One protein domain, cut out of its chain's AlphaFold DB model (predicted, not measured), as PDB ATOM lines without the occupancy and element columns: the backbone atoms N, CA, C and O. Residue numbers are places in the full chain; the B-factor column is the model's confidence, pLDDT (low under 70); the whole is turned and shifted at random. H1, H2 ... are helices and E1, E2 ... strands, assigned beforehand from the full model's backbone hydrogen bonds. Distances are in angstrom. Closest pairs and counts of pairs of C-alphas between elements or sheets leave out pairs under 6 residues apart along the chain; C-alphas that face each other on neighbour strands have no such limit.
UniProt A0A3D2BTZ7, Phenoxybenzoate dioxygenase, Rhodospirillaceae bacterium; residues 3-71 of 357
ATOM      1  N   PHE A   3     -20.427 -71.528   1.480       97.38
ATOM      2  CA  PHE A   3     -19.708 -70.479   2.206       97.38
ATOM      3  C   PHE A   3     -18.389 -70.149   1.502       97.38
ATOM      4  O   PHE A   3     -17.873 -70.951   0.726       97.38
ATOM      5  N   ARG A   4     -17.834 -68.972   1.799       97.50
ATOM      6  CA  ARG A   4     -16.466 -68.599   1.435       97.50
ATOM      7  C   ARG A   4     -15.675 -68.384   2.714       97.50
ATOM      8  O   ARG A   4     -16.122 -67.601   3.551       97.50
ATOM      9  N   ASP A   5     -14.561 -69.085   2.884       96.56
ATOM     10  CA  ASP A   5     -13.655 -68.857   4.013       96.56
ATOM     11  C   ASP A   5     -12.883 -67.532   3.868       96.56
ATOM     12  O   ASP A   5     -12.982 -66.843   2.848       96.56
ATOM     13  N   ARG A   6     -12.148 -67.113   4.906       96.88
ATOM     14  CA  ARG A   6     -11.400 -65.842   4.826       96.88
ATOM     15  C   ARG A   6     -10.135 -65.945   3.971       96.88
ATOM     16  O   ARG A   6      -9.666 -64.906   3.511       96.88
ATOM     17  N   ALA A   7      -9.650 -67.157   3.702       95.75
ATOM     18  CA  ALA A   7      -8.611 -67.410   2.707       95.75
ATOM     19  C   ALA A   7      -9.134 -67.306   1.258       95.75
ATOM     20  O   ALA A   7      -8.339 -67.232   0.321       95.75
ATOM     21  N   GLY A   8     -10.456 -67.248   1.066       95.19
ATOM     22  CA  GLY A   8     -11.120 -67.074  -0.222       95.19
ATOM     23  C   GLY A   8     -11.634 -68.369  -0.852       95.19
ATOM     24  O   GLY A   8     -12.287 -68.285  -1.893       95.19
ATOM     25  N   ASN A   9     -11.410 -69.532  -0.236       95.31
ATOM     26  CA  ASN A   9     -11.892 -70.811  -0.747       95.31
ATOM     27  C   ASN A   9     -13.408 -70.908  -0.589       95.31
ATOM     28  O   ASN A   9     -13.970 -70.569   0.456       95.31
ATOM     29  N   VAL A  10     -14.067 -71.424  -1.620       97.69
ATOM     30  CA  VAL A  10     -15.493 -71.735  -1.579       97.69
ATOM     31  C   VAL A  10     -15.675 -73.185  -1.162       97.69
ATOM     32  O   VAL A  10     -15.016 -74.079  -1.686       97.69
ATOM     33  N   GLY A  11     -16.575 -73.412  -0.210       97.00
ATOM     34  CA  GLY A  11     -17.006 -74.743   0.189       97.00
ATOM     35  C   GLY A  11     -18.505 -74.906   0.000       97.00
ATOM     36  O   GLY A  11     -19.280 -73.992   0.295       97.00
ATOM     37  N   CYS A  12     -18.920 -76.089  -0.449       97.44
ATOM     38  CA  CYS A  12     -20.317 -76.504  -0.448       97.44
ATOM     39  C   CYS A  12     -20.461 -77.761   0.403       97.44
ATOM     40  O   CYS A  12     -19.977 -78.827   0.034       97.44
ATOM     41  N   LEU A  13     -21.102 -77.619   1.561       96.88
ATOM     42  CA  LEU A  13     -21.253 -78.679   2.556       96.88
ATOM     43  C   LEU A  13     -22.720 -79.049   2.725       96.88
ATOM     44  O   LEU A  13     -23.618 -78.234   2.471       96.88
ATOM     45  N   GLU A  14     -22.957 -80.248   3.241       95.38
ATOM     46  CA  GLU A  14     -24.258 -80.619   3.791       95.38
ATOM     47  C   GLU A  14     -24.737 -79.583   4.826       95.38
ATOM     48  O   GLU A  14     -23.932 -78.978   5.540       95.38
ATOM     49  N   LEU A  15     -26.048 -79.320   4.900       96.25
ATOM     50  CA  LEU A  15     -26.559 -78.249   5.767       96.25
ATOM     51  C   LEU A  15     -26.383 -78.579   7.254       96.25
ATOM     52  O   LEU A  15     -26.174 -77.679   8.062       96.25
ATOM     53  N   HIS A  16     -26.468 -79.852   7.632       97.69
ATOM     54  CA  HIS A  16     -26.526 -80.263   9.030       97.69
ATOM     55  C   HIS A  16     -25.203 -80.850   9.524       97.69
ATOM     56  O   HIS A  16     -24.720 -81.859   9.022       97.69
ATOM     57  N   CYS A  17     -24.660 -80.253  10.587       97.12
ATOM     58  CA  CYS A  17     -23.424 -80.690  11.229       97.12
ATOM     59  C   CYS A  17     -23.511 -82.164  11.682       97.12
ATOM     60  O   CYS A  17     -24.417 -82.496  12.458       97.12
ATOM     61  N   PRO A  18     -22.538 -83.030  11.337       96.31
ATOM     62  CA  PRO A  18     -22.571 -84.459  11.661       96.31
ATOM     63  C   PRO A  18     -22.458 -84.756  13.162       96.31
ATOM     64  O   PRO A  18     -22.682 -85.885  13.582       96.31
ATOM     65  N   HIS A  19     -22.117 -83.764  13.993       95.69
ATOM     66  CA  HIS A  19     -22.055 -83.964  15.439       95.69
ATOM     67  C   HIS A  19     -23.452 -84.167  16.047       95.69
ATOM     68  O   HIS A  19     -23.683 -85.156  16.739       95.69
ATOM     69  N   ARG A  20     -24.383 -83.222  15.838       96.50
ATOM     70  CA  ARG A  20     -25.741 -83.256  16.432       96.50
ATOM     71  C   ARG A  20     -26.839 -82.664  15.538       96.50
ATOM     72  O   ARG A  20     -27.901 -82.309  16.038       96.50
ATOM     73  N   GLY A  21     -26.589 -82.508  14.240       96.94
ATOM     74  CA  GLY A  21     -27.586 -82.047  13.269       96.94
ATOM     75  C   GLY A  21     -27.869 -80.539  13.269       96.94
ATOM     76  O   GLY A  21     -28.816 -80.099  12.626       96.94
ATOM     77  N   THR A  22     -27.081 -79.717  13.969       97.69
ATOM     78  CA  THR A  22     -27.244 -78.252  13.922       97.69
ATOM     79  C   THR A  22     -27.015 -77.729  12.508       97.69
ATOM     80  O   THR A  22     -26.012 -78.086  11.891       97.69
ATOM     81  N   SER A  23     -27.907 -76.857  12.030       97.94
ATOM     82  CA  SER A  23     -27.737 -76.168  10.751       97.94
ATOM     83  C   SER A  23     -26.447 -75.340  10.741       97.94
ATOM     84  O   SER A  23     -26.191 -74.538  11.646       97.94
ATOM     85  N   LEU A  24     -25.620 -75.557   9.725       97.50
ATOM     86  CA  LEU A  24     -24.361 -74.858   9.499       97.50
ATOM     87  C   LEU A  24     -24.565 -73.447   8.940       97.50
ATOM     88  O   LEU A  24     -23.611 -72.675   8.957       97.50
ATOM     89  N   GLU A  25     -25.788 -73.068   8.551       97.00
ATOM     90  CA  GLU A  25     -26.113 -71.687   8.148       97.00
ATOM     91  C   GLU A  25     -25.865 -70.665   9.258       97.00
ATOM     92  O   GLU A  25     -25.542 -69.511   8.996       97.00
ATOM     93  N   TYR A  26     -25.950 -71.110  10.512       97.56
ATOM     94  CA  TYR A  26     -25.641 -70.303  11.687       97.56
ATOM     95  C   TYR A  26     -24.169 -70.412  12.101       97.56
ATOM     96  O   TYR A  26     -23.783 -69.925  13.166       97.56
ATOM     97  N   GLY A  27     -23.348 -71.103  11.309       96.50
ATOM     98  CA  GLY A  27     -21.921 -71.262  11.535       96.50
ATOM     99  C   GLY A  27     -21.152 -69.954  11.358       96.50
ATOM    100  O   GLY A  27     -21.578 -69.022  10.681       96.50
ATOM    101  N   ARG A  28     -19.974 -69.887  11.976       97.75
ATOM    102  CA  ARG A  28     -19.042 -68.772  11.814       97.75
ATOM    103  C   ARG A  28     -17.982 -69.136  10.788       97.75
ATOM    104  O   ARG A  28     -17.261 -70.113  10.970       97.75
ATOM    105  N   VAL A  29     -17.847 -68.302   9.766       98.12
ATOM    106  CA  VAL A  29     -16.744 -68.375   8.805       98.12
ATOM    107  C   VAL A  29     -15.425 -67.982   9.480       98.12
ATOM    108  O   VAL A  29     -15.312 -66.907  10.086       98.12
ATOM    109  N   GLU A  30     -14.427 -68.850   9.363       97.81
ATOM    110  CA  GLU A  30     -13.054 -68.660   9.838       97.81
ATOM    111  C   GLU A  30     -12.065 -68.684   8.660       97.81
ATOM    112  O   GLU A  30     -12.476 -68.645   7.503       97.81
ATOM    113  N   GLU A  31     -10.762 -68.652   8.950       96.81
ATOM    114  CA  GLU A  31      -9.709 -68.565   7.927       96.81
ATOM    115  C   GLU A  31      -9.747 -69.724   6.929       96.81
ATOM    116  O   GLU A  31      -9.684 -69.505   5.728       96.81
ATOM    117  N   ASP A  32      -9.904 -70.937   7.447       95.62
ATOM    118  CA  ASP A  32      -9.722 -72.221   6.768       95.62
ATOM    119  C   ASP A  32     -10.972 -73.114   6.887       95.62
ATOM    120  O   ASP A  32     -10.875 -74.344   6.921       95.62
ATOM    121  N   GLY A  33     -12.157 -72.513   7.040       97.06
ATOM    122  CA  GLY A  33     -13.395 -73.282   7.099       97.06
ATOM    123  C   GLY A  33     -14.570 -72.620   7.807       97.06
ATOM    124  O   GLY A  33     -14.563 -71.440   8.162       97.06
ATOM    125  N   LEU A  34     -15.595 -73.434   8.040       98.12
ATOM    126  CA  LEU A  34     -16.844 -73.060   8.691       98.12
ATOM    127  C   LEU A  34     -16.946 -73.736  10.058       98.12
ATOM    128  O   LEU A  34     -16.900 -74.964  10.177       98.12
ATOM    129  N   ARG A  35     -17.112 -72.938  11.114       98.12
ATOM    130  CA  ARG A  35     -17.264 -73.429  12.483       98.12
ATOM    131  C   ARG A  35     -18.727 -73.491  12.894       98.12
ATOM    132  O   ARG A  35     -19.400 -72.466  12.971       98.12
ATOM    133  N   CYS A  36     -19.197 -74.684  13.242       98.25
ATOM    134  CA  CYS A  36     -20.539 -74.902  13.771       98.25
ATOM    135  C   CYS A  36     -20.762 -74.095  15.061       98.25
ATOM    136  O   CYS A  36     -19.948 -74.147  15.986       98.25
ATOM    137  N   CYS A  37     -21.893 -73.397  15.160       97.75
ATOM    138  CA  CYS A  37     -22.215 -72.549  16.309       97.75
ATOM    139  C   CYS A  37     -22.488 -73.313  17.611       97.75
ATOM    140  O   CYS A  37     -22.466 -72.700  18.675       97.75
ATOM    141  N   TYR A  38     -22.736 -74.628  17.556       97.75
ATOM    142  CA  TYR A  38     -23.172 -75.363  18.742       97.75
ATOM    143  C   TYR A  38     -22.005 -75.795  19.638       97.75
ATOM    144  O   TYR A  38     -21.847 -75.304  20.749       97.75
ATOM    145  N   HIS A  39     -21.154 -76.696  19.144       97.00
ATOM    146  CA  HIS A  39     -19.996 -77.215  19.888       97.00
ATOM    147  C   HIS A  39     -18.676 -76.916  19.172       97.00
ATOM    148  O   HIS A  39     -17.663 -77.570  19.409       97.00
ATOM    149  N   SER A  40     -18.692 -75.928  18.273       97.12
ATOM    150  CA  SER A  40     -17.497 -75.401  17.617       97.12
ATOM    151  C   SER A  40     -16.702 -76.410  16.782       97.12
ATOM    152  O   SER A  40     -15.522 -76.181  16.541       97.12
ATOM    153  N   TRP A  41     -17.320 -77.491  16.300       97.19
ATOM    154  CA  TRP A  41     -16.688 -78.339  15.286       97.19
ATOM    155  C   TRP A  41     -16.481 -77.514  14.008       97.19
ATOM    156  O   TRP A  41     -17.424 -76.869  13.542       97.19
ATOM    157  N   LYS A  42     -15.252 -77.481  13.492       97.31
ATOM    158  CA  LYS A  42     -14.866 -76.733  12.289       97.31
ATOM    159  C   LYS A  42     -14.673 -77.692  11.127       97.31
ATOM    160  O   LYS A  42     -14.018 -78.719  11.294       97.31
ATOM    161  N   PHE A  43     -15.203 -77.326   9.969       97.81
ATOM    162  CA  PHE A  43     -15.093 -78.098   8.738       97.81
ATOM    163  C   PHE A  43     -14.413 -77.265   7.656       97.81
ATOM    164  O   PHE A  43     -14.767 -76.099   7.479       97.81
ATOM    165  N   ALA A  44     -13.446 -77.857   6.962       96.50
ATOM    166  CA  ALA A  44     -12.833 -77.267   5.777       96.50
ATOM    167  C   ALA A  44     -13.809 -77.290   4.583       96.50
ATOM    168  O   ALA A  44     -14.892 -77.877   4.663       96.50
ATOM    169  N   ALA A  45     -13.431 -76.643   3.477       95.88
ATOM    170  CA  ALA A  45     -14.259 -76.538   2.271       95.88
ATOM    171  C   ALA A  45     -14.629 -77.900   1.647       95.88
ATOM    172  O   ALA A  45     -15.688 -78.023   1.037       95.88
ATOM    173  N   ASP A  46     -13.794 -78.921   1.854       93.62
ATOM    174  CA  ASP A  46     -14.001 -80.305   1.410       93.62
ATOM    175  C   ASP A  46     -14.855 -81.150   2.378       93.62
ATOM    176  O   ASP A  46     -15.106 -82.324   2.117       93.62
ATOM    177  N   GLY A  47     -15.299 -80.574   3.500       95.50
ATOM    178  CA  GLY A  47     -16.113 -81.251   4.511       95.50
ATOM    179  C   GLY A  47     -15.321 -81.964   5.607       95.50
ATOM    180  O   GLY A  47     -15.932 -82.458   6.566       95.50
ATOM    181  N   LYS A  48     -13.983 -81.972   5.553       95.62
ATOM    182  CA  LYS A  48     -13.154 -82.574   6.603       95.62
ATOM    183  C   LYS A  48     -13.287 -81.801   7.910       95.62
ATOM    184  O   LYS A  48     -13.107 -80.583   7.945       95.62
ATOM    185  N   CYS A  49     -13.551 -82.500   9.014       96.25
ATOM    186  CA  CYS A  49     -13.504 -81.888  10.337       96.25
ATOM    187  C   CYS A  49     -12.047 -81.617  10.732       96.25
ATOM    188  O   CYS A  49     -11.248 -82.538  10.893       96.25
ATOM    189  N   VAL A  50     -11.702 -80.341  10.880       94.75
ATOM    190  CA  VAL A  50     -10.325 -79.873  11.108       94.75
ATOM    191  C   VAL A  50     -10.087 -79.371  12.531       94.75
ATOM    192  O   VAL A  50      -8.940 -79.202  12.934       94.75
ATOM    193  N   ASP A  51     -11.144 -79.135  13.314       95.19
ATOM    194  CA  ASP A  51     -11.015 -78.740  14.721       95.19
ATOM    195  C   ASP A  51     -12.276 -79.065  15.541       95.19
ATOM    196  O   ASP A  51     -13.398 -78.977  15.042       95.19
ATOM    197  N   MET A  52     -12.086 -79.413  16.816       95.19
ATOM    198  CA  MET A  52     -13.120 -79.830  17.775       95.19
ATOM    199  C   MET A  52     -12.727 -79.365  19.191       95.19
ATOM    200  O   MET A  52     -12.236 -80.155  20.002       95.19
ATOM    201  N   PRO A  53     -12.894 -78.078  19.527       94.50
ATOM    202  CA  PRO A  53     -12.274 -77.481  20.711       94.50
ATOM    203  C   PRO A  53     -12.798 -78.046  22.039       94.50
ATOM    204  O   PRO A  53     -12.085 -77.992  23.039       94.50
ATOM    205  N   CYS A  54     -14.004 -78.619  22.056       94.62
ATOM    206  CA  CYS A  54     -14.572 -79.270  23.237       94.62
ATOM    207  C   CYS A  54     -13.989 -80.671  23.509       94.62
ATOM    208  O   CYS A  54     -14.184 -81.199  24.600       94.62
ATOM    209  N   GLU A  55     -13.269 -81.263  22.551       95.44
ATOM    210  CA  GLU A  55     -12.745 -82.626  22.657       95.44
ATOM    211  C   GLU A  55     -11.316 -82.672  23.197       95.44
ATOM    212  O   GLU A  55     -10.524 -81.745  23.005       95.44
ATOM    213  N   THR A  56     -10.955 -83.789  23.834       95.00
ATOM    214  CA  THR A  56      -9.585 -84.013  24.326       95.00
ATOM    215  C   THR A  56      -8.586 -84.181  23.169       95.00
ATOM    216  O   THR A  56      -8.963 -84.712  22.123       95.00
ATOM    217  N   PRO A  57      -7.295 -83.832  23.342       92.81
ATOM    218  CA  PRO A  57      -6.277 -84.044  22.305       92.81
ATOM    219  C   PRO A  57      -6.226 -85.490  21.789       92.81
ATOM    220  O   PRO A  57      -6.259 -85.722  20.586       92.81
ATOM    221  N   LYS A  58      -6.293 -86.468  22.704       94.06
ATOM    222  CA  LYS A  58      -6.314 -87.903  22.380       94.06
ATOM    223  C   LYS A  58      -7.500 -88.309  21.497       94.06
ATOM    224  O   LYS A  58      -7.399 -89.275  20.747       94.06
ATOM    225  N   PHE A  59      -8.636 -87.630  21.635       92.19
ATOM    226  CA  PHE A  59      -9.797 -87.865  20.783       92.19
ATOM    227  C   PHE A  59      -9.591 -87.245  19.399       92.19
ATOM    228  O   PHE A  59      -9.790 -87.929  18.401       92.19
ATOM    229  N   ARG A  60      -9.102 -85.998  19.335       90.12
ATOM    230  CA  ARG A  60      -8.817 -85.299  18.068       90.12
ATOM    231  C   ARG A  60      -7.805 -86.048  17.196       90.12
ATOM    232  O   ARG A  60      -8.011 -86.138  15.997       90.12
ATOM    233  N   GLU A  61      -6.766 -86.634  17.790       88.62
ATOM    234  CA  GLU A  61      -5.747 -87.423  17.071       88.62
ATOM    235  C   GLU A  61      -6.299 -88.675  16.377       88.62
ATOM    236  O   GLU A  61      -5.697 -89.176  15.433       88.62
ATOM    237  N   LYS A  62      -7.418 -89.213  16.864       88.25
ATOM    238  CA  LYS A  62      -8.030 -90.441  16.339       88.25
ATOM    239  C   LYS A  62      -9.209 -90.173  15.417       88.25
ATOM    240  O   LYS A  62      -9.850 -91.124  14.978       88.25
ATOM    241  N   MET A  63      -9.540 -88.907  15.205       80.75
ATOM    242  CA  MET A  63     -10.752 -88.536  14.505       80.75
ATOM    243  C   MET A  63     -10.540 -88.437  13.002       80.75
ATOM    244  O   MET A  63      -9.580 -87.833  12.532       80.75
ATOM    245  N   ASP A  64     -11.503 -89.005  12.279       89.38
ATOM    246  CA  ASP A  64     -11.586 -89.017  10.819       89.38
ATOM    247  C   ASP A  64     -13.035 -88.740  10.389       89.38
ATOM    248  O   ASP A  64     -13.685 -89.525   9.702       89.38
ATOM    249  N   VAL A  65     -13.607 -87.650  10.916       94.00
ATOM    250  CA  VAL A  65     -14.964 -87.228  10.551       94.00
ATOM    251  C   VAL A  65     -14.891 -86.331   9.328       94.00
ATOM    252  O   VAL A  65     -14.273 -85.266   9.358       94.00
ATOM    253  N   CYS A  66     -15.600 -86.737   8.285       94.19
ATOM    254  CA  CYS A  66     -15.857 -85.940   7.100       94.19
ATOM    255  C   CYS A  66     -17.368 -85.929   6.856       94.19
ATOM    256  O   CYS A  66     -18.006 -86.984   6.893       94.19
ATOM    257  N   GLN A  67     -17.950 -84.748   6.664       94.06
ATOM    258  CA  GLN A  67     -19.318 -84.632   6.150       94.06
ATOM    259  C   GLN A  67     -19.278 -84.492   4.626       94.06
ATOM    260  O   GLN A  67     -18.233 -84.115   4.098       94.06
ATOM    261  N   PRO A  68     -20.387 -84.747   3.911       93.44
ATOM    262  CA  PRO A  68     -20.432 -84.508   2.475       93.44
ATOM    263  C   PRO A  68     -20.004 -83.074   2.138       93.44
ATOM    264  O   PRO A  68     -20.587 -82.102   2.632       93.44
ATOM    265  N   GLY A  69     -18.961 -82.976   1.317       93.94
ATOM    266  CA  GLY A  69     -18.476 -81.759   0.687       93.94
ATOM    267  C   GLY A  69     -18.474 -81.955  -0.824       93.94
ATOM    268  O   GLY A  69     -18.090 -83.018  -1.315       93.94
ATOM    269  N   TYR A  70     -18.934 -80.950  -1.557       95.50
ATOM    270  CA  TYR A  70     -19.081 -81.006  -3.008       95.50
ATOM    271  C   TYR A  70     -18.068 -80.069  -3.674       95.50
ATOM    272  O   TYR A  70     -17.968 -78.913  -3.253       95.50
ATOM    273  N   PRO A  71     -17.334 -80.524  -4.711       95.50
ATOM    274  CA  PRO A  71     -16.444 -79.659  -5.473       95.50
ATOM    275  C   PRO A  71     -17.182 -78.442  -6.026       95.50
ATOM    276  O   PRO A  71     -18.290 -78.559  -6.559       95.50
TER     277      PRO A  71
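AT A GLANCE: This is residues 3 to 71 of the 357 residues of the protein "Phenoxybenzoate dioxygenase" of Rhodospirillaceae bacterium (UniProt A0A3D2BTZ7). With little regular structure, loops gather round short strands E3 and E4, residues 42 to 43 pairing between them and E2 beside E3; E1 and the small helix H1 lie towards opposite ends. The printed part has 69 residues, in order E1, E2, E3, E4, H1; the class is mixed, with 17 residues in named elements. E2 and E3 form an antiparallel sheet. The whole is compact, radius of gyration of the C-alphas 11.1 A, spanning 31 by 22 by 18 A.

IN THESE COORDINATES: Find C-alpha 10 at (-15.493, -71.735, -1.579), where E1, residues 10 to 13, begins its 9.9 A. Then come E2, residues 28 to 30; E3, 33 to 35; E4, 49 to 51; and H1, 57 to 60, ending at C-alpha 60 (-8.817, -85.299, 18.068).

HOW THE PARTS SIT: In the hairpin E2 and E3, N 28 and O 35 are within hydrogen-bond range at 2.8 A. Residues 42 to 43 pair antiparallel with 34 to 35 and 49 to 51. E1 pairs with no named strand, but with residues 3 to 4 and 69 to 70. H1 is too short for an O i to N i+4 pair; E1 and H1 are apart.

THE WHOLE: The farthest C-alphas, Gly 8 and Lys 58, are 31.1 A apart. The printed part has no cut; links E1 to E2 and E3 to E4 are long. No printed residue is under 70 in pLDDT.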